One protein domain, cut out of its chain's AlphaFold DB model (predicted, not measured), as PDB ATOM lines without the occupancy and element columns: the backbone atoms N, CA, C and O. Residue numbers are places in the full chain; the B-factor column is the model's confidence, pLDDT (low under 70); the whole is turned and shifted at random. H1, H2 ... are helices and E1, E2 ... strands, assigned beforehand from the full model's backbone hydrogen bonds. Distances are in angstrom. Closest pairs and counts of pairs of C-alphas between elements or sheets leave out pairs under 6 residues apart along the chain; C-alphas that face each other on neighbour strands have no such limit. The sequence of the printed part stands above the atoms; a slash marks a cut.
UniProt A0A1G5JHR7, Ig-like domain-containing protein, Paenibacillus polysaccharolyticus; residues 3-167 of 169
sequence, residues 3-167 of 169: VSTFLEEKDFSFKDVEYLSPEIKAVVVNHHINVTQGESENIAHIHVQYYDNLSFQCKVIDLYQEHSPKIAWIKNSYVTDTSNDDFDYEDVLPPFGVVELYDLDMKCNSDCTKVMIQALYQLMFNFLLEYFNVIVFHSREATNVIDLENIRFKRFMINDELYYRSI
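This is residues 3 to 167 of the 169 residues of the protein "Ig-like domain-containing protein" of Paenibacillus polysaccharolyticus (UniProt A0A1G5JHR7). A twisted sheet of seven strands curls round one long helix, H5, and the short helix H2 packs on residues 115 to 123 of H5. Toward the other end of the domain H3 packs with its residues 70 to 78 on the part of the sheet made by E4, E5, E7 and E6, and residues 80 to 86, of which 80 and 81 belong to H3, stick out; H1 lies over E2. The printed part has 165 residues with five named helices and seven named strands, in the order H1 H2 E1 E2 E3 H3 H4 E4 H5 E5 E6 E7. The sheet runs E1 E2 E3 E4 E5 E7 E6 and is mixed, with E4 and E5 parallel and the other neighbours antiparallel; the class is mixed, helices and strands. The whole is compact, with a radius of gyration of the C-alphas of 16.2 A, and spans 52 by 35 by 30 A.

Start at the edge strand E1, residues 31 to 37; beside it you find E2, residues 43 to 50, with N 34 and O 47 2.8 A apart. E3, residues 54 to 62, follows, with N 48 and O 56 at 2.8 A; E1 E2 E3 form a meander, each strand the antiparallel neighbour of the one before, joined by two hairpins. E4, residues 98 to 108, is antiparallel to E3, with N 57 and O 105 at 2.8 A, and bends by 59 degrees at residue 103. E5, residues 134 to 137, is parallel to E4, with N 101 and O 136 at 2.8 A. E7, residues 161 to 166, is antiparallel to E5, with N 137 and O 162 at 2.8 A, and forms a hairpin with the other edge strand, E6, residues 153 to 158, where N 154 and O 165 are 2.8 A apart. These N and O pairs are within hydrogen-bond range. Now look at H5, residues 114 to 131: the sheet curls round it, and the closest C-alphas of H5 and E2 are those of Met 124 and Val 48, 7.6 A apart. E4, H5 and E5 make a strand-helix-strand unit, two parallel neighbour strands with a helix between, and its crossover is right-handed. H2, residues 22 to 29, touches H5 with residues 115 to 123 of H5 alone, closest at the C-alphas of Ile 24 and Ala 119, 4.7 A, at a steep tilt of 53 degrees, the same way. H3, residues 70 to 81, is on the sheet at a height of 9.3 A, closest to E6 at the C-alphas of Trp 73 and Ile 158, 7.7 A. With H5 on one face and H3 on the other, there are three layers, helices on both faces of a sheet. H4, residues 89 to 92, is not on the sheet, and H1, residues 3 to 7, is on it, over E2 at a height of 7.9 A. Every O i to N i+4 pair is within hydrogen-bond range in H1 and H2, against 6 of 8 in H3 and 13 of 14 in H5; H4 is too short for such a pair.

Find C-alpha 98 at (-48.398, 38.168, -39.026); from there E4 runs 28.4 A to residue 108. E3 measures 26.3 A, E2 23.1 A, E1 19.9 A, E7 16.9 A, E6 16.0 A and E5 10.0 A. H5 begins with C-alpha 114 at (-40.159, 31.370, -12.968) and runs 26.8 A; H3 measures 17.2 A, H2 10.5 A, H1 6.2 A and H4 6.1 A. H1 begins at C-alpha 3, (-58.366, 37.517, -36.288).

The two C-alphas farthest apart are those of Asp 86 and Ser 110, 54.3 A. The printed part has no cut. The links H1 to H2 and E5 to E6 are long. The mean pLDDT of the printed part is 74.1, and 55 residues are under 70, among them residues 79 to 96 and 139 to 154.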
ATOM      1  N   VAL A   3     -58.003  37.129 -37.650       61.84
ATOM      2  CA  VAL A   3     -58.366  37.517 -36.288       61.84
ATOM      3  C   VAL A   3     -59.785  37.071 -35.960       61.84
ATOM      4  O   VAL A   3     -60.007  36.422 -34.944       61.84
ATOM      5  N   SER A   4     -60.715  37.260 -36.897       63.34
ATOM      6  CA  SER A   4     -62.064  36.690 -36.827       63.34
ATOM      7  C   SER A   4     -62.081  35.168 -36.640       63.34
ATOM      8  O   SER A   4     -62.945  34.659 -35.944       63.34
ATOM      9  N   THR A   5     -61.132  34.437 -37.236       63.12
ATOM     10  CA  THR A   5     -61.099  32.967 -37.199       63.12
ATOM     11  C   THR A   5     -60.731  32.426 -35.821       63.12
ATOM     12  O   THR A   5     -61.276  31.405 -35.426       63.12
ATOM     13  N   PHE A   6     -59.855  33.096 -35.064       71.56
ATOM     14  CA  PHE A   6     -59.540  32.655 -33.698       71.56
ATOM     15  C   PHE A   6     -60.425  33.318 -32.631       71.56
ATOM     16  O   PHE A   6     -60.551  32.785 -31.535       71.56
ATOM     17  N   LEU A   7     -61.121  34.416 -32.955       61.66
ATOM     18  CA  LEU A   7     -62.241  34.919 -32.143       61.66
ATOM     19  C   LEU A   7     -63.398  33.908 -32.039       61.66
ATOM     20  O   LEU A   7     -64.198  33.971 -31.105       61.66
ATOM     21  N   GLU A   8     -63.497  32.983 -32.993       63.56
ATOM     22  CA  GLU A   8     -64.462  31.879 -32.980       63.56
ATOM     23  C   GLU A   8     -63.984  30.669 -32.151       63.56
ATOM     24  O   GLU A   8     -64.805  29.809 -31.819       63.56
ATOM     25  N   GLU A   9     -62.698  30.612 -31.775       66.75
ATOM     26  CA  GLU A   9     -62.120  29.529 -30.976       66.75
ATOM     27  C   GLU A   9     -62.519  29.687 -29.504       66.75
ATOM     28  O   GLU A   9     -62.132  30.637 -28.824       66.75
ATOM     29  N   LYS A  10     -63.320  28.741 -29.006       61.69
ATOM     30  CA  LYS A  10     -63.868  28.781 -27.640       61.69
ATOM     31  C   LYS A  10     -63.204  27.802 -26.683       61.69
ATOM     32  O   LYS A  10     -63.418  27.920 -25.479       61.69
ATOM     33  N   ASP A  11     -62.460  26.834 -27.208       66.88
ATOM     34  CA  ASP A  11     -61.861  25.763 -26.416       66.88
ATOM     35  C   ASP A  11     -60.523  25.347 -27.030       66.88
ATOM     36  O   ASP A  11     -60.383  24.306 -27.677       66.88
ATOM     37  N   PHE A  12     -59.530  26.226 -26.876       68.19
ATOM     38  CA  PHE A  12     -58.196  25.944 -27.371       68.19
ATOM     39  C   PHE A  12     -57.577  24.791 -26.579       68.19
ATOM     40  O   PHE A  12     -57.288  24.905 -25.388       68.19
ATOM     41  N   SER A  13     -57.333  23.681 -27.271       65.69
ATOM     42  CA  SER A  13     -56.633  22.531 -26.718       65.69
ATOM     43  C   SER A  13     -55.323  22.330 -27.458       65.69
ATOM     44  O   SER A  13     -55.265  22.213 -28.681       65.69
ATOM     45  N   PHE A  14     -54.244  22.289 -26.685       67.25
ATOM     46  CA  PHE A  14     -52.916  22.089 -27.227       67.25
ATOM     47  C   PHE A  14     -52.795  20.660 -27.769       67.25
ATOM     48  O   PHE A  14     -52.873  19.694 -27.002       67.25
ATOM     49  N   LYS A  15     -52.618  20.504 -29.082       62.34
ATOM     50  CA  LYS A  15     -52.359  19.187 -29.679       62.34
ATOM     51  C   LYS A  15     -50.942  18.740 -29.314       62.34
ATOM     52  O   LYS A  15     -50.034  19.556 -29.186       62.34
ATOM     53  N   ASP A  16     -50.769  17.434 -29.118       62.66
ATOM     54  CA  ASP A  16     -49.466  16.796 -28.911       62.66
ATOM     55  C   ASP A  16     -48.651  17.307 -27.698       62.66
ATOM     56  O   ASP A  16     -47.464  17.611 -27.769       62.66
ATOM     57  N   VAL A  17     -49.263  17.347 -26.514       65.31
ATOM     58  CA  VAL A  17     -48.585  17.791 -25.277       65.31
ATOM     59  C   VAL A  17     -47.573  16.794 -24.708       65.31
ATOM     60  O   VAL A  17     -46.871  17.117 -23.752       65.31
ATOM     61  N   GLU A  18     -47.493  15.570 -25.234       66.94
ATOM     62  CA  GLU A  18     -46.743  14.463 -24.621       66.94
ATOM     63  C   GLU A  18     -45.244  14.744 -24.462       66.94
ATOM     64  O   GLU A  18     -44.635  14.292 -23.490       66.94
ATOM     65  N   TYR A  19     -44.663  15.541 -25.354       64.19
ATOM     66  CA  TYR A  19     -43.251  15.929 -25.330       64.19
ATOM     67  C   TYR A  19     -42.974  17.237 -24.577       64.19
ATOM     68  O   TYR A  19     -41.814  17.623 -24.427       64.19
ATOM     69  N   LEU A  20     -44.009  17.926 -24.090       68.62
ATOM     70  CA  LEU A  20     -43.841  19.142 -23.301       68.62
ATOM     71  C   LEU A  20     -43.333  18.817 -21.890       68.62
ATOM     72  O   LEU A  20     -43.576  17.728 -21.350       68.62
ATOM     73  N   SER A  21     -42.637  19.781 -21.280       69.69
ATOM     74  CA  SER A  21     -42.188  19.645 -19.895       69.69
ATOM     75  C   SER A  21     -43.392  19.479 -18.951       69.69
ATOM     76  O   SER A  21     -44.495  19.939 -19.271       69.69
ATOM     77  N   PRO A  22     -43.225  18.824 -17.789       75.75
ATOM     78  CA  PRO A  22     -44.304  18.647 -16.818       75.75
ATOM     79  C   PRO A  22     -44.994  19.957 -16.417       75.75
ATOM     80  O   PRO A  22     -46.202  19.983 -16.211       75.75
ATOM     81  N   GLU A  23     -44.244  21.051 -16.348       71.25
ATOM     82  CA  GLU A  23     -44.749  22.363 -15.949       71.25
ATOM     83  C   GLU A  23     -45.601  22.995 -17.046       71.25
ATOM     84  O   GLU A  23     -46.663  23.541 -16.760       71.25
ATOM     85  N   ILE A  24     -45.200  22.839 -18.311       69.19
ATOM     86  CA  ILE A  24     -46.019  23.254 -19.453       69.19
ATOM     87  C   ILE A  24     -47.282  22.404 -19.520       69.19
ATOM     88  O   ILE A  24     -48.365  22.954 -19.676       69.19
ATOM     89  N   LYS A  25     -47.182  21.084 -19.330       75.12
ATOM     90  CA  LYS A  25     -48.359  20.203 -19.262       75.12
ATOM     91  C   LYS A  25     -49.326  20.641 -18.165       75.12
ATOM     92  O   LYS A  25     -50.525  20.705 -18.408       75.12
ATOM     93  N   ALA A  26     -48.820  20.975 -16.978       77.19
ATOM     94  CA  ALA A  26     -49.651  21.434 -15.869       77.19
ATOM     95  C   ALA A  26     -50.392  22.739 -16.199       77.19
ATOM     96  O   ALA A  26     -51.571  22.860 -15.858       77.19
ATOM     97  N   VAL A  27     -49.723  23.676 -16.885       75.06
ATOM     98  CA  VAL A  27     -50.328  24.925 -17.375       75.06
ATOM     99  C   VAL A  27     -51.354  24.653 -18.471       75.06
ATOM    100  O   VAL A  27     -52.490  25.094 -18.360       75.06
ATOM    101  N   VAL A  28     -51.004  23.841 -19.466       72.19
ATOM    102  CA  VAL A  28     -51.885  23.461 -20.576       72.19
ATOM    103  C   VAL A  28     -53.150  22.738 -20.098       72.19
ATOM    104  O   VAL A  28     -54.213  22.944 -20.664       72.19
ATOM    105  N   VAL A  29     -53.094  21.923 -19.048       75.19
ATOM    106  CA  VAL A  29     -54.295  21.219 -18.562       75.19
ATOM    107  C   VAL A  29     -55.266  22.152 -17.828       75.19
ATOM    108  O   VAL A  29     -56.463  21.885 -17.819       75.19
ATOM    109  N   ASN A  30     -54.786  23.244 -17.222       78.44
ATOM    110  CA  ASN A  30     -55.596  24.084 -16.328       78.44
ATOM    111  C   ASN A  30     -55.564  25.572 -16.698       78.44
ATOM    112  O   ASN A  30     -55.611  26.439 -15.820       78.44
ATOM    113  N   HIS A  31     -55.439  25.869 -17.987       83.50
ATOM    114  CA  HIS A  31     -55.520  27.234 -18.483       83.50
ATOM    115  C   HIS A  31     -56.920  27.552 -19.004       83.50
ATOM    116  O   HIS A  31     -57.693  26.670 -19.371       83.50
ATOM    117  N   HIS A  32     -57.213  28.842 -19.078       84.88
ATOM    118  CA  HIS A  32     -58.342  29.380 -19.808       84.88
ATOM    119  C   HIS A  32     -57.838  30.513 -20.701       84.88
ATOM    120  O   HIS A  32     -57.323  31.512 -20.198       84.88
ATOM    121  N   ILE A  33     -57.945  30.340 -22.019       84.94
ATOM    122  CA  ILE A  33     -57.693  31.407 -22.992       84.94
ATOM    123  C   ILE A  33     -59.042  32.006 -23.364       84.94
ATOM    124  O   ILE A  33     -59.929  31.308 -23.843       84.94
ATOM    125  N   ASN A  34     -59.178  33.307 -23.148       86.44
ATOM    126  CA  ASN A  34     -60.289  34.093 -23.643       86.44
ATOM    127  C   ASN A  34     -59.766  35.068 -24.694       86.44
ATOM    128  O   ASN A  34     -58.808  35.805 -24.450       86.44
ATOM    129  N   VAL A  35     -60.424  35.082 -25.845       86.44
ATOM    130  CA  VAL A  35     -60.133  36.013 -26.925       86.44
ATOM    131  C   VAL A  35     -61.366  36.857 -27.177       86.44
ATOM    132  O   VAL A  35     -62.464  36.344 -27.371       86.44
ATOM    133  N   THR A  36     -61.179  38.170 -27.193       88.75
ATOM    134  CA  THR A  36     -62.254  39.120 -27.482       88.75
ATOM    135  C   THR A  36     -61.837  40.087 -28.573       88.75
ATOM    136  O   THR A  36     -60.651  40.369 -28.748       88.75
ATOM    137  N   GLN A  37     -62.813  40.580 -29.327       88.75
ATOM    138  CA  GLN A  37     -62.557  41.578 -30.354       88.75
ATOM    139  C   GLN A  37     -62.115  42.888 -29.691       88.75
ATOM    140  O   GLN A  37     -62.700  43.307 -28.688       88.75
ATOM    141  N   GLY A  38     -61.080  43.511 -30.250       88.19
ATOM    142  CA  GLY A  38     -60.604  44.818 -29.823       88.19
ATOM    143  C   GLY A  38     -61.384  45.960 -30.465       88.19
ATOM    144  O   GLY A  38     -62.552  45.842 -30.837       88.19
ATOM    145  N   GLU A  39     -60.715  47.098 -30.605       87.69
ATOM    146  CA  GLU A  39     -61.305  48.328 -31.127       87.69
ATOM    147  C   GLU A  39     -61.596  48.269 -32.641       87.69
ATOM    148  O   GLU A  39     -62.372  49.079 -33.151       87.69
ATOM    149  N   SER A  40     -61.010  47.308 -33.361       87.06
ATOM    150  CA  SER A  40     -61.264  47.039 -34.781       87.06
ATOM    151  C   SER A  40     -61.338  45.535 -35.060       87.06
ATOM    152  O   SER A  40     -60.999  44.711 -34.214       87.06
ATOM    153  N   GLU A  41     -61.778  45.156 -36.262       82.69
ATOM    154  CA  GLU A  41     -61.817  43.750 -36.709       82.69
ATOM    155  C   GLU A  41     -60.426  43.106 -36.875       82.69
ATOM    156  O   GLU A  41     -60.316  41.882 -36.947       82.69
ATOM    157  N   ASN A  42     -59.371  43.924 -36.900       86.69
ATOM    158  CA  ASN A  42     -57.984  43.483 -37.041       86.69
ATOM    159  C   ASN A  42     -57.281  43.335 -35.687       86.69
ATOM    160  O   ASN A  42     -56.140  42.876 -35.647       86.69
ATOM    161  N   ILE A  43     -57.934  43.746 -34.594       89.06
ATOM    162  CA  ILE A  43     -57.384  43.715 -33.240       89.06
ATOM    163  C   ILE A  43     -58.150  42.693 -32.407       89.06
ATOM    164  O   ILE A  43     -59.382  42.654 -32.408       89.06
ATOM    165  N   ALA A  44     -57.416  41.907 -31.629       89.56
ATOM    166  CA  ALA A  44     -57.987  41.078 -30.581       89.56
ATOM    167  C   ALA A  44     -57.249  41.272 -29.260       89.56
ATOM    168  O   ALA A  44     -56.046  41.528 -29.215       89.56
ATOM    169  N   HIS A  45     -57.993  41.123 -28.174       91.00
ATOM    170  CA  HIS A  45     -57.461  41.057 -26.826       91.00
ATOM    171  C   HIS A  45     -57.411  39.599 -26.404       91.00
ATOM    172  O   HIS A  45     -58.427  38.900 -26.453       91.00
ATOM    173  N   ILE A  46     -56.236  39.156 -25.977       88.88
ATOM    174  CA  ILE A  46     -56.007  37.806 -25.481       88.88
ATOM    175  C   ILE A  46     -55.810  37.901 -23.980       88.88
ATOM    176  O   ILE A  46     -54.973  38.664 -23.500       88.88
ATOM    177  N   HIS A  47     -56.565  37.097 -23.244       89.94
ATOM    178  CA  HIS A  47     -56.384  36.899 -21.819       89.94
ATOM    179  C   HIS A  47     -56.184  35.411 -21.548       89.94
ATOM    180  O   HIS A  47     -57.063  34.598 -21.822       89.94
ATOM    181  N   VAL A  48     -55.020  35.061 -21.011       87.69
ATOM    182  CA  VAL A  48     -54.664  33.703 -20.611       87.69
ATOM    183  C   VAL A  48     -54.617  33.655 -19.095       87.69
ATOM    184  O   VAL A  48     -53.798  34.327 -18.473       87.69
ATOM    185  N   GLN A  49     -55.475  32.844 -18.497       87.12
ATOM    186  CA  GLN A  49     -55.519  32.637 -17.058       87.12
ATOM    187  C   GLN A  49     -55.080  31.210 -16.724       87.12
ATOM    188  O   GLN A  49     -55.600  30.252 -17.286       87.12
ATOM    189  N   TYR A  50     -54.134  31.067 -15.799       83.56
ATOM    190  CA  TYR A  50     -53.736  29.796 -15.202       83.56
ATOM    191  C   TYR A  50     -54.103  29.797 -13.715       83.56
ATOM    192  O   TYR A  50     -53.432  30.438 -12.895       83.56
ATOM    193  N   TYR A  51     -55.176  29.076 -13.372       77.62
ATOM    194  CA  TYR A  51     -55.821  29.154 -12.053       77.62
ATOM    195  C   TYR A  51     -56.056  30.615 -11.601       77.62
ATOM    196  O   TYR A  51     -56.122  31.534 -12.414       77.62
ATOM    197  N   ASP A  52     -56.177  30.857 -10.297       74.94
ATOM    198  CA  ASP A  52     -56.270  32.207  -9.722       74.94
ATOM    199  C   ASP A  52     -54.888  32.840  -9.463       74.94
ATOM    200  O   ASP A  52     -54.785  33.917  -8.875       74.94
ATOM    201  N   ASN A  53     -53.808  32.169  -9.882       77.38
ATOM    202  CA  ASN A  53     -52.449  32.508  -9.460       77.38
ATOM    203  C   ASN A  53     -51.676  33.345 -10.477       77.38
ATOM    204  O   ASN A  53     -50.847  34.171 -10.091       77.38
ATOM    205  N   LEU A  54     -51.919  33.116 -11.766       86.38
ATOM    206  CA  LEU A  54     -51.131  33.692 -12.843       86.38
ATOM    207  C   LEU A  54     -52.043  34.026 -14.023       86.38
ATOM    208  O   LEU A  54     -52.741  33.157 -14.539       86.38
ATOM    209  N   SER A  55     -52.009  35.272 -14.478       88.81
ATOM    210  CA  SER A  55     -52.709  35.697 -15.686       88.81
ATOM    211  C   SER A  55     -51.801  36.528 -16.574       88.81
ATOM    212  O   SER A  55     -50.999  37.326 -16.090       88.81
ATOM    213  N   PHE A  56     -51.977  36.385 -17.876       87.38
ATOM    214  CA  PHE A  56     -51.314  37.171 -18.898       87.38
ATOM    215  C   PHE A  56     -52.366  37.780 -19.814       87.38
ATOM    216  O   PHE A  56     -53.309  37.102 -20.217       87.38
ATOM    217  N   GLN A  57     -52.200  39.050 -20.148       90.50
ATOM    218  CA  GLN A  57     -53.022  39.731 -21.130       90.50
ATOM    219  C   GLN A  57     -52.144  40.441 -22.150       90.50
ATOM    220  O   GLN A  57     -51.088  40.975 -21.813       90.50
ATOM    221  N   CYS A  58     -52.593  40.442 -23.398       89.50
ATOM    222  CA  CYS A  58     -51.990  41.237 -24.452       89.50
ATOM    223  C   CYS A  58     -53.026  41.619 -25.500       89.50
ATOM    224  O   CYS A  58     -54.131  41.066 -25.569       89.50
ATOM    225  N   LYS A  59     -52.630  42.554 -26.356       90.50
ATOM    226  CA  LYS A  59     -53.324  42.850 -27.598       90.50
ATOM    227  C   LYS A  59     -52.539  42.283 -28.766       90.50
ATOM    228  O   LYS A  59     -51.307  42.279 -28.753       90.50
ATOM    229  N   VAL A  60     -53.266  41.829 -29.779       89.44
ATOM    230  CA  VAL A  60     -52.700  41.398 -31.055       89.44
ATOM    231  C   VAL A  60     -53.354  42.149 -32.197       89.44
ATOM    232  O   VAL A  60     -54.560  42.385 -32.169       89.44
ATOM    233  N   ILE A  61     -52.559  42.522 -33.196       89.06
ATOM    234  CA  ILE A  61     -53.037  43.181 -34.412       89.06
ATOM    235  C   ILE A  61     -52.533  42.451 -35.655       89.06
ATOM    236  O   ILE A  61     -51.344  42.144 -35.749       89.06
ATOM    237  N   ASP A  62     -53.429  42.160 -36.601       87.56
ATOM    238  CA  ASP A  62     -53.076  41.541 -37.884       87.56
ATOM    239  C   ASP A  62     -52.392  42.567 -38.794       87.56
ATOM    240  O   ASP A  62     -53.026  43.424 -39.415       87.56
ATOM    241  N   LEU A  63     -51.066  42.462 -38.892       86.06
ATOM    242  CA  LEU A  63     -50.246  43.386 -39.673       86.06
ATOM    243  C   LEU A  63     -50.498  43.289 -41.178       86.06
ATOM    244  O   LEU A  63     -50.184  44.231 -41.910       86.06
ATOM    245  N   TYR A  64     -51.033  42.165 -41.653       82.75
ATOM    246  CA  TYR A  64     -51.383  42.012 -43.055       82.75
ATOM    247  C   TYR A  64     -52.667  42.783 -43.373       82.75
ATOM    248  O   TYR A  64     -52.709  43.504 -44.372       82.75
ATOM    249  N   GLN A  65     -53.688  42.677 -42.515       82.00
ATOM    250  CA  GLN A  65     -54.940  43.427 -42.675       82.00
ATOM    251  C   GLN A  65     -54.749  44.938 -42.489       82.00
ATOM    252  O   GLN A  65     -55.385  45.722 -43.186       82.00
ATOM    253  N   GLU A  66     -53.821  45.347 -41.626       85.38
ATOM    254  CA  GLU A  66     -53.443  46.756 -41.444       85.38
ATOM    255  C   GLU A  66     -52.533  47.310 -42.556       85.38
ATOM    256  O   GLU A  66     -52.103  48.460 -42.492       85.38
ATOM    257  N   HIS A  67     -52.196  46.509 -43.575       85.06
ATOM    258  CA  HIS A  67     -51.267  46.897 -44.644       85.06
ATOM    259  C   HIS A  67     -49.931  47.447 -44.114       85.06
ATOM    260  O   HIS A  67     -49.354  48.389 -44.666       85.06
ATOM    261  N   SER A  68     -49.428  46.856 -43.028       85.62
ATOM    262  CA  SER A  68     -48.251  47.367 -42.336       85.62
ATOM    263  C   SER A  68     -47.012  47.355 -43.242       85.62
ATOM    264  O   SER A  68     -46.720  46.336 -43.882       85.62
ATOM    265  N   PRO A  69     -46.193  48.425 -43.247       84.00
ATOM    266  CA  PRO A  69     -44.930  48.438 -43.985       84.00
ATOM    267  C   PRO A  69     -43.945  47.369 -43.480       84.00
ATOM    268  O   PRO A  69     -43.028  46.985 -44.208       84.00
ATOM    269  N   LYS A  70     -44.152  46.840 -42.263       81.81
ATOM    270  CA  LYS A  70     -43.376  45.733 -41.683       81.81
ATOM    271  C   LYS A  70     -43.430  44.467 -42.540       81.81
ATOM    272  O   LYS A  70     -42.449  43.732 -42.595       81.81
ATOM    273  N   ILE A  71     -44.520  44.242 -43.278       82.38
ATOM    274  CA  ILE A  71     -44.696  43.043 -44.109       82.38
ATOM    275  C   ILE A  71     -43.573  42.891 -45.143       82.38
ATOM    276  O   ILE A  71     -43.073  41.784 -45.332       82.38
ATOM    277  N   ALA A  72     -43.131  43.983 -45.776       79.81
ATOM    278  CA  ALA A  72     -42.047  43.935 -46.760       79.81
ATOM    279  C   ALA A  72     -40.716  43.492 -46.129       79.81
ATOM    280  O   ALA A  72     -40.009  42.649 -46.679       79.81
ATOM    281  N   TRP A  73     -40.404  44.015 -44.942       78.50
ATOM    282  CA  TRP A  73     -39.198  43.656 -44.198       78.50
ATOM    283  C   TRP A  73     -39.198  42.190 -43.779       78.50
ATOM    284  O   TRP A  73     -38.185  41.509 -43.927       78.50
ATOM    285  N   ILE A  74     -40.345  41.692 -43.309       78.12
ATOM    286  CA  ILE A  74     -40.465  40.294 -42.910       78.12
ATOM    287  C   ILE A  74     -40.332  39.388 -44.137       78.12
ATOM    288  O   ILE A  74     -39.577  38.434 -44.077       78.12
ATOM    289  N   LYS A  75     -40.973  39.692 -45.274       77.50
ATOM    290  CA  LYS A  75     -40.798  38.901 -46.511       77.50
ATOM    291  C   LYS A  75     -39.325  38.787 -46.922       77.50
ATOM    292  O   LYS A  75     -38.846  37.689 -47.195       77.50
ATOM    293  N   ASN A  76     -38.593  39.899 -46.883       73.50
ATOM    294  CA  ASN A  76     -37.174  39.919 -47.236       73.50
ATOM    295  C   ASN A  76     -36.307  39.065 -46.296       73.50
ATOM    296  O   ASN A  76     -35.329  38.481 -46.759       73.50
ATOM    297  N   SER A  77     -36.660  38.942 -45.009       71.44
ATOM    298  CA  SER A  77     -35.870  38.140 -44.064       71.44
ATOM    299  C   SER A  77     -35.914  36.634 -44.356       71.44
ATOM    300  O   SER A  77     -34.958  35.918 -44.058       71.44
ATOM    301  N   TYR A  78     -36.990  36.138 -44.976       70.00
ATOM    302  CA  TYR A  78     -37.076  34.746 -45.428       70.00
ATOM    303  C   TYR A  78     -36.175  34.494 -46.635       70.00
ATOM    304  O   TYR A  78     -35.399  33.544 -46.613       70.00
ATOM    305  N   VAL A  79     -36.220  35.378 -47.636       65.25
ATOM    306  CA  VAL A  79     -35.385  35.275 -48.845       65.25
ATOM    307  C   VAL A  79     -33.899  35.271 -48.486       65.25
ATOM    308  O   VAL A  79     -33.132  34.475 -49.013       65.25
ATOM    309  N   THR A  80     -33.477  36.109 -47.536       61.53
ATOM    310  CA  THR A  80     -32.075  36.123 -47.088       61.53
ATOM    311  C   THR A  80     -31.654  34.862 -46.332       61.53
ATOM    312  O   THR A  80     -30.470  34.535 -46.310       61.53
ATOM    313  N   ASP A  81     -32.597  34.164 -45.696       61.66
ATOM    314  CA  ASP A  81     -32.316  32.946 -44.934       61.66
ATOM    315  C   ASP A  81     -32.194  31.705 -45.818       61.66
ATOM    316  O   ASP A  81     -31.445  30.782 -45.501       61.66
ATOM    317  N   THR A  82     -32.938  31.677 -46.918       57.50
ATOM    318  CA  THR A  82     -32.895  30.627 -47.929       57.50
ATOM    319  C   THR A  82     -32.155  31.193 -49.128       57.50
ATOM    320  O   THR A  82     -32.778  31.733 -50.031       57.50
ATOM    321  N   SER A  83     -30.824  31.124 -49.115       54.94
ATOM    322  CA  SER A  83     -29.895  31.708 -50.098       54.94
ATOM    323  C   SER A  83     -30.010  31.150 -51.534       54.94
ATOM    324  O   SER A  83     -28.990  30.900 -52.174       54.94
ATOM    325  N   ASN A  84     -31.213  30.859 -52.016       52.25
ATOM    326  CA  ASN A  84     -31.482  30.208 -53.282       52.25
ATOM    327  C   ASN A  84     -32.389  31.105 -54.129       52.25
ATOM    328  O   ASN A  84     -33.504  31.420 -53.716       52.25
ATOM    329  N   ASP A  85     -31.900  31.486 -55.308       54.84
ATOM    330  CA  ASP A  85     -32.596  32.367 -56.256       54.84
ATOM    331  C   ASP A  85     -33.885  31.734 -56.825       54.84
ATOM    332  O   ASP A  85     -34.718  32.443 -57.383       54.84
ATOM    333  N   ASP A  86     -34.076  30.425 -56.625       53.97
ATOM    334  CA  ASP A  86     -35.263  29.658 -57.031       53.97
ATOM    335  C   ASP A  86     -36.305  29.492 -55.902       53.97
ATOM    336  O   ASP A  86     -37.240  28.699 -56.024       53.97
ATOM    337  N   PHE A  87     -36.134  30.160 -54.754       49.56
ATOM    338  CA  PHE A  87     -37.079  30.040 -53.642       49.56
ATOM    339  C   PHE A  87     -38.297  30.949 -53.849       49.56
ATOM    340  O   PHE A  87     -38.285  32.123 -53.464       49.56
ATOM    341  N   ASP A  88     -39.375  30.389 -54.399       53.66
ATOM    342  CA  ASP A  88     -40.675  31.055 -54.424       53.66
ATOM    343  C   ASP A  88     -41.320  30.990 -53.033       53.66
ATOM    344  O   ASP A  88     -41.875  29.992 -52.574       53.66
ATOM    345  N   TYR A  89     -41.221  32.114 -52.329       54.94
ATOM    346  CA  TYR A  89     -41.775  32.333 -50.994       54.94
ATOM    347  C   TYR A  89     -43.274  31.985 -50.881       54.94
ATOM    348  O   TYR A  89     -43.732  31.574 -49.813       54.94
ATOM    349  N   GLU A  90     -44.036  32.141 -51.970       54.66
ATOM    350  CA  GLU A  90     -45.470  31.828 -52.026       54.66
ATOM    351  C   GLU A  90     -45.765  30.318 -52.118       54.66
ATOM    352  O   GLU A  90     -46.875  29.905 -51.782       54.66
ATOM    353  N   ASP A  91     -44.780  29.489 -52.483       49.38
ATOM    354  CA  ASP A  91     -44.966  28.050 -52.719       49.38
ATOM    355  C   ASP A  91     -44.881  27.195 -51.444       49.38
ATOM    356  O   ASP A  91     -45.364  26.063 -51.419       49.38
ATOM    357  N   VAL A  92     -44.273  27.713 -50.370       50.41
ATOM    358  CA  VAL A  92     -43.961  26.917 -49.165       50.41
ATOM    359  C   VAL A  92     -44.846  27.266 -47.970       50.41
ATOM    360  O   VAL A  92     -45.082  26.412 -47.115       50.41
ATOM    361  N   LEU A  93     -45.353  28.498 -47.878       52.09
ATOM    362  CA  LEU A  93     -46.076  28.943 -46.690       52.09
ATOM    363  C   LEU A  93     -47.522  29.325 -47.033       52.09
ATOM    364  O   LEU A  93     -47.730  30.248 -47.824       52.09
ATOM    365  N   PRO A  94     -48.533  28.668 -46.413       50.59
ATOM    366  CA  PRO A  94     -49.925  29.088 -46.532       50.59
ATOM    367  C   PRO A  94     -50.024  30.562 -46.128       50.59
ATOM    368  O   PRO A  94     -49.129  31.060 -45.435       50.59
ATOM    369  N   PRO A  95     -51.076  31.283 -46.569       55.69
ATOM    370  CA  PRO A  95     -51.020  32.732 -46.710       55.69
ATOM    371  C   PRO A  95     -50.495  33.388 -45.426       55.69
ATOM    372  O   PRO A  95     -50.722  32.888 -44.325       55.69
ATOM    373  N   PHE A  96     -49.784  34.496 -45.544       61.28
ATOM    374  CA  PHE A  96     -49.036  35.097 -44.444       61.28
ATOM    375  C   PHE A  96     -49.949  35.568 -43.298       61.28
ATOM    376  O   PHE A  96     -50.796  36.437 -43.494       61.28
ATOM    377  N   GLY A  97     -49.806  34.977 -42.110       73.56
ATOM    378  CA  GLY A  97     -50.410  35.485 -40.879       73.56
ATOM    379  C   GLY A  97     -49.321  36.127 -40.037       73.56
ATOM    380  O   GLY A  97     -48.435  35.414 -39.567       73.56
ATOM    381  N   VAL A  98     -49.353  37.447 -39.873       79.88
ATOM    382  CA  VAL A  98     -48.398  38.168 -39.026       79.88
ATOM    383  C   VAL A  98     -49.171  38.965 -38.010       79.88
ATOM    384  O   VAL A  98     -50.009  39.784 -38.384       79.88
ATOM    385  N   VAL A  99     -48.837  38.754 -36.745       86.44
ATOM    386  CA  VAL A  99     -49.395  39.537 -35.653       86.44
ATOM    387  C   VAL A  99     -48.317  40.299 -34.924       86.44
ATOM    388  O   VAL A  99     -47.221  39.790 -34.693       86.44
ATOM    389  N   GLU A 100     -48.647  41.523 -34.547       88.50
ATOM    390  CA  GLU A 100     -47.869  42.291 -33.587       88.50
ATOM    391  C   GLU A 100     -48.527  42.217 -32.213       88.50
ATOM    392  O   GLU A 100     -49.738  42.400 -32.096       88.50
ATOM    393  N   LEU A 101     -47.718  41.925 -31.194       87.81
ATOM    394  CA  LEU A 101     -48.107  41.876 -29.790       87.81
ATOM    395  C   LEU A 101     -47.703  43.172 -29.103       87.81
ATOM    396  O   LEU A 101     -46.558  43.620 -29.218       87.81
ATOM    397  N   TYR A 102     -48.635  43.732 -28.341       86.94
ATOM    398  CA  TYR A 102     -48.424  44.945 -27.563       86.94
ATOM    399  C   TYR A 102     -49.311  44.961 -26.313       86.94
ATOM    400  O   TYR A 102     -50.171  44.091 -26.140       86.94
ATOM    401  N   ASP A 103     -49.055  45.925 -25.425       87.62
ATOM    402  CA  ASP A 103     -49.699  46.051 -24.112       87.62
ATOM    403  C   ASP A 103     -49.624  44.748 -23.294       87.62
ATOM    404  O   ASP A 103     -50.639  44.248 -22.800       87.62
ATOM    405  N   LEU A 104     -48.424  44.159 -23.178       85.62
ATOM    406  CA  LEU A 104     -48.235  42.933 -22.407       85.62
ATOM    407  C   LEU A 104     -48.318  43.249 -20.912       85.62
ATOM    408  O   LEU A 104     -47.500  43.990 -20.368       85.62
ATOM    409  N   ASP A 105     -49.265  42.620 -20.224       86.94
ATOM    410  CA  ASP A 105     -49.377  42.693 -18.771       86.94
ATOM    411  C   ASP A 105     -49.498  41.291 -18.176       86.94
ATOM    412  O   ASP A 105     -50.251  40.438 -18.650       86.94
ATOM    413  N   MET A 106     -48.729  41.049 -17.118       86.06
ATOM    414  CA  MET A 106     -48.682  39.772 -16.428       86.06
ATOM    415  C   MET A 106     -48.909  40.001 -14.943       86.06
ATOM    416  O   MET A 106     -48.126  40.672 -14.269       86.06
ATOM    417  N   LYS A 107     -49.956  39.375 -14.414       87.56
ATOM    418  CA  LYS A 107     -50.254  39.376 -12.985       87.56
ATOM    419  C   LYS A 107     -49.889  38.030 -12.411       87.56
ATOM    420  O   LYS A 107     -50.294  36.989 -12.919       87.56
ATOM    421  N   CYS A 108     -49.131  38.078 -11.334       84.94
ATOM    422  CA  CYS A 108     -48.659  36.913 -10.628       84.94
ATOM    423  C   CYS A 108     -48.856  37.141  -9.128       84.94
ATOM    424  O   CYS A 108     -48.491  38.200  -8.611       84.94
ATOM    425  N   ASN A 109     -49.460  36.175  -8.438       84.38
ATOM    426  CA  ASN A 109     -49.533  36.182  -6.982       84.38
ATOM    427  C   ASN A 109     -48.208  35.706  -6.348       84.38
ATOM    428  O   ASN A 109     -47.216  35.485  -7.036       84.38
ATOM    429  N   SER A 110     -48.156  35.565  -5.021       75.88
ATOM    430  CA  SER A 110     -46.924  35.182  -4.308       75.88
ATOM    431  C   SER A 110     -46.336  33.829  -4.720       75.88
ATOM    432  O   SER A 110     -45.170  33.571  -4.426       75.88
ATOM    433  N   ASP A 111     -47.118  32.979  -5.390       79.88
ATOM    434  CA  ASP A 111     -46.803  31.565  -5.572       79.88
ATOM    435  C   ASP A 111     -46.323  31.235  -6.992       79.88
ATOM    436  O   ASP A 111     -45.941  30.089  -7.251       79.88
ATOM    437  N   CYS A 112     -46.304  32.192  -7.935       80.44
ATOM    438  CA  CYS A 112     -45.802  31.862  -9.269       80.44
ATOM    439  C   CYS A 112     -44.286  31.716  -9.279       80.44
ATOM    440  O   CYS A 112     -43.511  32.584  -8.877       80.44
ATOM    441  N   THR A 113     -43.860  30.597  -9.844       80.69
ATOM    442  CA  THR A 113     -42.455  30.317 -10.085       80.69
ATOM    443  C   THR A 113     -42.038  30.837 -11.458       80.69
ATOM    444  O   THR A 113     -42.852  30.968 -12.375       80.69
ATOM    445  N   LYS A 114     -40.732  31.060 -11.647       79.25
ATOM    446  CA  LYS A 114     -40.159  31.370 -12.968       79.25
ATOM    447  C   LYS A 114     -40.578  30.342 -14.027       79.25
ATOM    448  O   LYS A 114     -40.823  30.710 -15.170       79.25
ATOM    449  N   VAL A 115     -40.695  29.073 -13.637       77.19
ATOM    450  CA  VAL A 115     -41.064  27.984 -14.546       77.19
ATOM    451  C   VAL A 115     -42.522  28.097 -14.999       77.19
ATOM    452  O   VAL A 115     -42.805  27.917 -16.179       77.19
ATOM    453  N   MET A 116     -43.442  28.479 -14.107       78.50
ATOM    454  CA  MET A 116     -44.844  28.737 -14.472       78.50
ATOM    455  C   MET A 116     -44.975  29.896 -15.460       78.50
ATOM    456  O   MET A 116     -45.716  29.801 -16.434       78.50
ATOM    457  N   ILE A 117     -44.215  30.969 -15.236       80.62
ATOM    458  CA  ILE A 117     -44.175  32.119 -16.143       80.62
ATOM    459  C   ILE A 117     -43.665  31.687 -17.526       80.62
ATOM    460  O   ILE A 117     -44.270  32.018 -18.543       80.62
ATOM    461  N   GLN A 118     -42.583  30.905 -17.578       77.31
ATOM    462  CA  GLN A 118     -42.042  30.377 -18.835       77.31
ATOM    463  C   GLN A 118     -43.049  29.484 -19.571       77.31
ATOM    464  O   GLN A 118     -43.224  29.626 -20.780       77.31
ATOM    465  N   ALA A 119     -43.741  28.607 -18.843       77.44
ATOM    466  CA  ALA A 119     -44.771  27.744 -19.401       77.44
ATOM    467  C   ALA A 119     -45.937  28.537 -20.013       77.44
ATOM    468  O   ALA A 119     -46.421  28.181 -21.086       77.44
ATOM    469  N   LEU A 120     -46.347  29.640 -19.378       79.94
ATOM    470  CA  LEU A 120     -47.395  30.520 -19.892       79.94
ATOM    471  C   LEU A 120     -46.987  31.224 -21.191       79.94
ATOM    472  O   LEU A 120     -47.764  31.245 -22.146       79.94
ATOM    473  N   TYR A 121     -45.762  31.756 -21.255       79.12
ATOM    474  CA  TYR A 121     -45.234  32.347 -22.487       79.12
ATOM    475  C   TYR A 121     -45.207  31.331 -23.628       79.12
ATOM    476  O   TYR A 121     -45.633  31.633 -24.741       79.12
ATOM    477  N   GLN A 122     -44.761  30.107 -23.345       76.88
ATOM    478  CA  GLN A 122     -44.715  29.051 -24.348       76.88
ATOM    479  C   GLN A 122     -46.116  28.644 -24.832       76.88
ATOM    480  O   GLN A 122     -46.308  28.492 -26.037       76.88
ATOM    481  N   LEU A 123     -47.095  28.522 -23.927       79.12
ATOM    482  CA  LEU A 123     -48.497  28.275 -24.283       79.12
ATOM    483  C   LEU A 123     -49.030  29.363 -25.224       79.12
ATOM    484  O   LEU A 123     -49.572  29.048 -26.279       79.12
ATOM    485  N   MET A 124     -48.840  30.633 -24.865       81.38
ATOM    486  CA  MET A 124     -49.303  31.779 -25.652       81.38
ATOM    487  C   MET A 124     -48.662  31.820 -27.042       81.38
ATOM    488  O   MET A 124     -49.347  32.046 -28.035       81.38
ATOM    489  N   PHE A 125     -47.352  31.590 -27.137       78.62
ATOM    490  CA  PHE A 125     -46.657  31.664 -28.423       78.62
ATOM    491  C   PHE A 125     -47.119  30.559 -29.348       78.62
ATOM    492  O   PHE A 125     -47.348  30.786 -30.531       78.62
ATOM    493  N   ASN A 126     -47.286  29.365 -28.797       76.38
ATOM    494  CA  ASN A 126     -47.794  28.271 -29.577       76.38
ATOM    495  C   ASN A 126     -49.263  28.468 -29.984       76.38
ATOM    496  O   ASN A 126     -49.603  28.142 -31.114       76.38
ATOM    497  N   PHE A 127     -50.107  29.011 -29.097       79.06
ATOM    498  CA  PHE A 127     -51.478  29.407 -29.433       79.06
ATOM    499  C   PHE A 127     -51.481  30.325 -30.652       79.06
ATOM    500  O   PHE A 127     -52.117  30.032 -31.655       79.06
ATOM    501  N   LEU A 128     -50.692  31.398 -30.606       80.50
ATOM    502  CA  LEU A 128     -50.581  32.344 -31.711       80.50
ATOM    503  C   LEU A 128     -50.054  31.681 -32.983       80.50
ATOM    504  O   LEU A 128     -50.544  31.969 -34.069       80.50
ATOM    505  N   LEU A 129     -49.082  30.782 -32.865       75.25
ATOM    506  CA  LEU A 129     -48.450  30.158 -34.024       75.25
ATOM    507  C   LEU A 129     -49.246  28.996 -34.635       75.25
ATOM    508  O   LEU A 129     -48.901  28.548 -35.724       75.25
ATOM    509  N   GLU A 130     -50.337  28.549 -34.005       75.62
ATOM    510  CA  GLU A 130     -51.334  27.701 -34.679       75.62
ATOM    511  C   GLU A 130     -52.105  28.492 -35.755       75.62
ATOM    512  O   GLU A 130     -52.537  27.919 -36.754       75.62
ATOM    513  N   TYR A 131     -52.215  29.820 -35.605       75.38
ATOM    514  CA  TYR A 131     -52.973  30.691 -36.517       75.38
ATOM    515  C   TYR A 131     -52.094  31.646 -37.348       75.38
ATOM    516  O   TYR A 131     -52.496  32.099 -38.428       75.38
ATOM    517  N   PHE A 132     -50.893  31.961 -36.861       77.50
ATOM    518  CA  PHE A 132     -49.968  32.934 -37.443       77.50
ATOM    519  C   PHE A 132     -48.583  32.323 -37.674       77.50
ATOM    520  O   PHE A 132     -48.163  31.399 -36.998       77.50
ATOM    521  N   ASN A 133     -47.833  32.861 -38.631       77.12
ATOM    522  CA  ASN A 133     -46.493  32.370 -38.967       77.12
ATOM    523  C   ASN A 133     -45.386  33.202 -38.304       77.12
ATOM    524  O   ASN A 133     -44.261  32.722 -38.126       77.12
ATOM    525  N   VAL A 134     -45.694  34.461 -37.975       79.69
ATOM    526  CA  VAL A 134     -44.751  35.421 -37.396       79.69
ATOM    527  C   VAL A 134     -45.431  36.217 -36.290       79.69
ATOM    528  O   VAL A 134     -46.522  36.759 -36.477       79.69
ATOM    529  N   ILE A 135     -44.734  36.312 -35.162       83.62
ATOM    530  CA  ILE A 135     -45.070  37.159 -34.022       83.62
ATOM    531  C   ILE A 135     -44.048  38.297 -33.979       83.62
ATOM    532  O   ILE A 135     -42.837  38.057 -33.982       83.62
ATOM    533  N   VAL A 136     -44.531  39.532 -33.933       85.25
ATOM    534  CA  VAL A 136     -43.714  40.744 -33.819       85.25
ATOM    535  C   VAL A 136     -43.907  41.345 -32.431       85.25
ATOM    536  O   VAL A 136     -45.036  41.494 -31.977       85.25
ATOM    537  N   PHE A 137     -42.814  41.715 -31.769       80.31
ATOM    538  CA  PHE A 137     -42.829  42.456 -30.512       80.31
ATOM    539  C   PHE A 137     -42.273  43.853 -30.727       80.31
ATOM    540  O   PHE A 137     -41.198  44.033 -31.312       80.31
ATOM    541  N   HIS A 138     -42.965  44.840 -30.163       70.50
ATOM    542  CA  HIS A 138     -42.403  46.173 -30.050       70.50
ATOM    543  C   HIS A 138     -41.144  46.131 -29.165       70.50
ATOM    544  O   HIS A 138     -41.099  45.439 -28.145       70.50
ATOM    545  N   SER A 139     -40.117  46.898 -29.529       63.50
ATOM    546  CA  SER A 139     -38.798  46.915 -28.867       63.50
ATOM    547  C   SER A 139     -38.858  47.129 -27.346       63.50
ATOM    548  O   SER A 139     -38.034  46.610 -26.597       63.50
ATOM    549  N   ARG A 140     -39.872  47.869 -26.887       67.62
ATOM    550  CA  ARG A 140     -40.154  48.155 -25.469       67.62
ATOM    551  C   ARG A 140     -40.802  46.995 -24.712       67.62
ATOM    552  O   ARG A 140     -40.626  46.898 -23.505       67.62
ATOM    553  N   GLU A 141     -41.518  46.126 -25.414       66.50
ATOM    554  CA  GLU A 141     -42.155  44.932 -24.846       66.50
ATOM    555  C   GLU A 141     -41.174  43.750 -24.814       66.50
ATOM    556  O   GLU A 141     -41.231  42.894 -23.930       66.50
ATOM    557  N   ALA A 142     -40.203  43.746 -25.735       56.31
ATOM    558  CA  ALA A 142     -39.187  42.707 -25.887       56.31
ATOM    559  C   ALA A 142     -38.319  42.475 -24.634       56.31
ATOM    560  O   ALA A 142     -37.788  41.382 -24.463       56.31
ATOM    561  N   THR A 143     -38.181  43.460 -23.738       54.66
ATOM    562  CA  THR A 143     -37.407  43.309 -22.489       54.66
ATOM    563  C   THR A 143     -38.083  42.419 -21.445       54.66
ATOM    564  O   THR A 143     -37.397  41.907 -20.563       54.66
ATOM    565  N   ASN A 144     -39.401  42.219 -21.544       56.19
ATOM    566  CA  ASN A 144     -40.174  41.376 -20.624       56.19
ATOM    567  C   ASN A 144     -40.463  39.981 -21.196       56.19
ATOM    568  O   ASN A 144     -40.901  39.087 -20.467       56.19
ATOM    569  N   VAL A 145     -40.196  39.786 -22.489       57.25
ATOM    570  CA  VAL A 145     -40.340  38.501 -23.166       57.25
ATOM    571  C   VAL A 145     -39.119  37.649 -22.842       57.25
ATOM    572  O   VAL A 145     -37.982  38.006 -23.147       57.25
ATOM    573  N   ILE A 146     -39.349  36.524 -22.171       56.44
ATOM    574  CA  ILE A 146     -38.274  35.628 -21.747       56.44
ATOM    575  C   ILE A 146     -37.578  35.046 -22.983       56.44
ATOM    576  O   ILE A 146     -38.235  34.522 -23.883       56.44
ATOM    577  N   ASP A 147     -36.242  35.092 -22.997       53.44
ATOM    578  CA  ASP A 147     -35.422  34.357 -23.960       53.44
ATOM    579  C   ASP A 147     -35.569  32.860 -23.665       53.44
ATOM    580  O   ASP A 147     -34.966  32.301 -22.745       53.44
ATOM    581  N   LEU A 148     -36.504  32.226 -24.362       53.38
ATOM    582  CA  LEU A 148     -36.783  30.811 -24.216       53.38
ATOM    583  C   LEU A 148     -35.878  30.075 -25.207       53.38
ATOM    584  O   LEU A 148     -36.279  29.806 -26.337       53.38
ATOM    585  N   GLU A 149     -34.665  29.724 -24.767       47.72
ATOM    586  CA  GLU A 149     -33.643  28.984 -25.541       47.72
ATOM    587  C   GLU A 149     -34.136  27.641 -26.136       47.72
ATOM    588  O   GLU A 149     -33.424  27.001 -26.901       47.72
ATOM    589  N   ASN A 150     -35.367  27.218 -25.823       49.94
ATOM    590  CA  ASN A 150     -35.937  25.924 -26.190       49.94
ATOM    591  C   ASN A 150     -37.189  25.987 -27.078       49.94
ATOM    592  O   ASN A 150     -37.790  24.936 -27.312       49.94
ATOM    593  N   ILE A 151     -37.626  27.159 -27.565       56.19
ATOM    594  CA  ILE A 151     -38.766  27.171 -28.496       56.19
ATOM    595  C   ILE A 151     -38.310  26.971 -29.939       56.19
ATOM    596  O   ILE A 151     -37.281  27.492 -30.357       56.19
ATOM    597  N   ARG A 152     -39.105  26.228 -30.722       60.44
ATOM    598  CA  ARG A 152     -38.901  25.944 -32.157       60.44
ATOM    599  C   ARG A 152     -39.109  27.178 -33.050       60.44
ATOM    600  O   ARG A 152     -39.705  27.071 -34.121       60.44
ATOM    601  N   PHE A 153     -38.657  28.349 -32.610       66.62
ATOM    602  CA  PHE A 153     -38.844  29.621 -33.296       66.62
ATOM    603  C   PHE A 153     -37.502  30.271 -33.602       66.62
ATOM    604  O   PHE A 153     -36.599  30.298 -32.769       66.62
ATOM    605  N   LYS A 154     -37.369  30.817 -34.812       69.38
ATOM    606  CA  LYS A 154     -36.223  31.642 -35.174       69.38
ATOM    607  C   LYS A 154     -36.470  33.057 -34.676       69.38
ATOM    608  O   LYS A 154     -37.518  33.638 -34.954       69.38
ATOM    609  N   ARG A 155     -35.476  33.607 -33.987       74.81
ATOM    610  CA  ARG A 155     -35.448  34.988 -33.508       74.81
ATOM    611  C   ARG A 155     -34.618  35.864 -34.445       74.81
ATOM    612  O   ARG A 155     -33.524  35.460 -34.839       74.81
ATOM    613  N   PHE A 156     -35.100  37.061 -34.768       73.44
ATOM    614  CA  PHE A 156     -34.326  38.078 -35.489       73.44
ATOM    615  C   PHE A 156     -34.765  39.499 -35.112       73.44
ATOM    616  O   PHE A 156     -35.834  39.692 -34.537       73.44
ATOM    617  N   MET A 157     -33.912  40.484 -35.403       74.88
ATOM    618  CA  MET A 157     -34.145  41.899 -35.096       74.88
ATOM    619  C   MET A 157     -34.242  42.711 -36.388       74.88
ATOM    620  O   MET A 157     -33.398  42.548 -37.270       74.88
ATOM    621  N   ILE A 158     -35.224  43.609 -36.483       75.50
ATOM    622  CA  ILE A 158     -35.335  44.604 -37.564       75.50
ATOM    623  C   ILE A 158     -35.727  45.937 -36.928       75.50
ATOM    624  O   ILE A 158     -36.735  45.995 -36.238       75.50
ATOM    625  N   ASN A 159     -34.958  47.004 -37.168       76.31
ATOM    626  CA  ASN A 159     -35.248  48.357 -36.659       76.31
ATOM    627  C   ASN A 159     -35.570  48.390 -35.149       76.31
ATOM    628  O   ASN A 159     -36.570  48.970 -34.737       76.31
ATOM    629  N   ASP A 160     -34.740  47.723 -34.340       73.94
ATOM    630  CA  ASP A 160     -34.887  47.544 -32.884       73.94
ATOM    631  C   ASP A 160     -36.098  46.716 -32.420       73.94
ATOM    632  O   ASP A 160     -36.229  46.437 -31.229       73.94
ATOM    633  N   GLU A 161     -36.951  46.249 -33.327       76.31
ATOM    634  CA  GLU A 161     -38.068  45.358 -33.021       76.31
ATOM    635  C   GLU A 161     -37.642  43.890 -33.068       76.31
ATOM    636  O   GLU A 161     -36.758  43.494 -33.837       76.31
ATOM    637  N   LEU A 162     -38.296  43.082 -32.237       75.69
ATOM    638  CA  LEU A 162     -37.989  41.672 -32.045       75.69
ATOM    639  C   LEU A 162     -39.025  40.808 -32.765       75.69
ATOM    640  O   LEU A 162     -40.225  40.945 -32.543       75.69
ATOM    641  N   TYR A 163     -38.555  39.884 -33.595       76.88
ATOM    642  CA  TYR A 163     -39.393  39.014 -34.410       76.88
ATOM    643  C   TYR A 163     -39.164  37.553 -34.029       76.88
ATOM    644  O   TYR A 163     -38.017  37.105 -33.933       76.88
ATOM    645  N   TYR A 164     -40.258  36.807 -33.875       75.19
ATOM    646  CA  TYR A 164     -40.258  35.353 -33.737       75.19
ATOM    647  C   TYR A 164     -40.991  34.726 -34.913       75.19
ATOM    648  O   TYR A 164     -42.112  35.104 -35.253       75.19
ATOM    649  N   ARG A 165     -40.351  33.737 -35.527       73.69
ATOM    650  CA  ARG A 165     -40.873  33.007 -36.679       73.69
ATOM    651  C   ARG A 165     -40.922  31.514 -36.389       73.69
ATOM    652  O   ARG A 165     -39.924  30.970 -35.918       73.69
ATOM    653  N   SER A 166     -42.004  30.836 -36.776       65.44
ATOM    654  CA  SER A 166     -42.024  29.368 -36.763       65.44
ATOM    655  C   SER A 166     -40.968  28.764 -37.694       65.44
ATOM    656  O   SER A 166     -40.854  29.173 -38.848       65.44
ATOM    657  N   ILE A 167     -40.197  27.784 -37.212       61.62
ATOM    658  CA  ILE A 167     -39.234  27.019 -38.028       61.62
ATOM    659  C   ILE A 167     -39.890  25.737 -38.577       61.62
ATOM    660  O   ILE A 167     -39.205  24.744 -38.791       61.62
TER     661      ILE A 167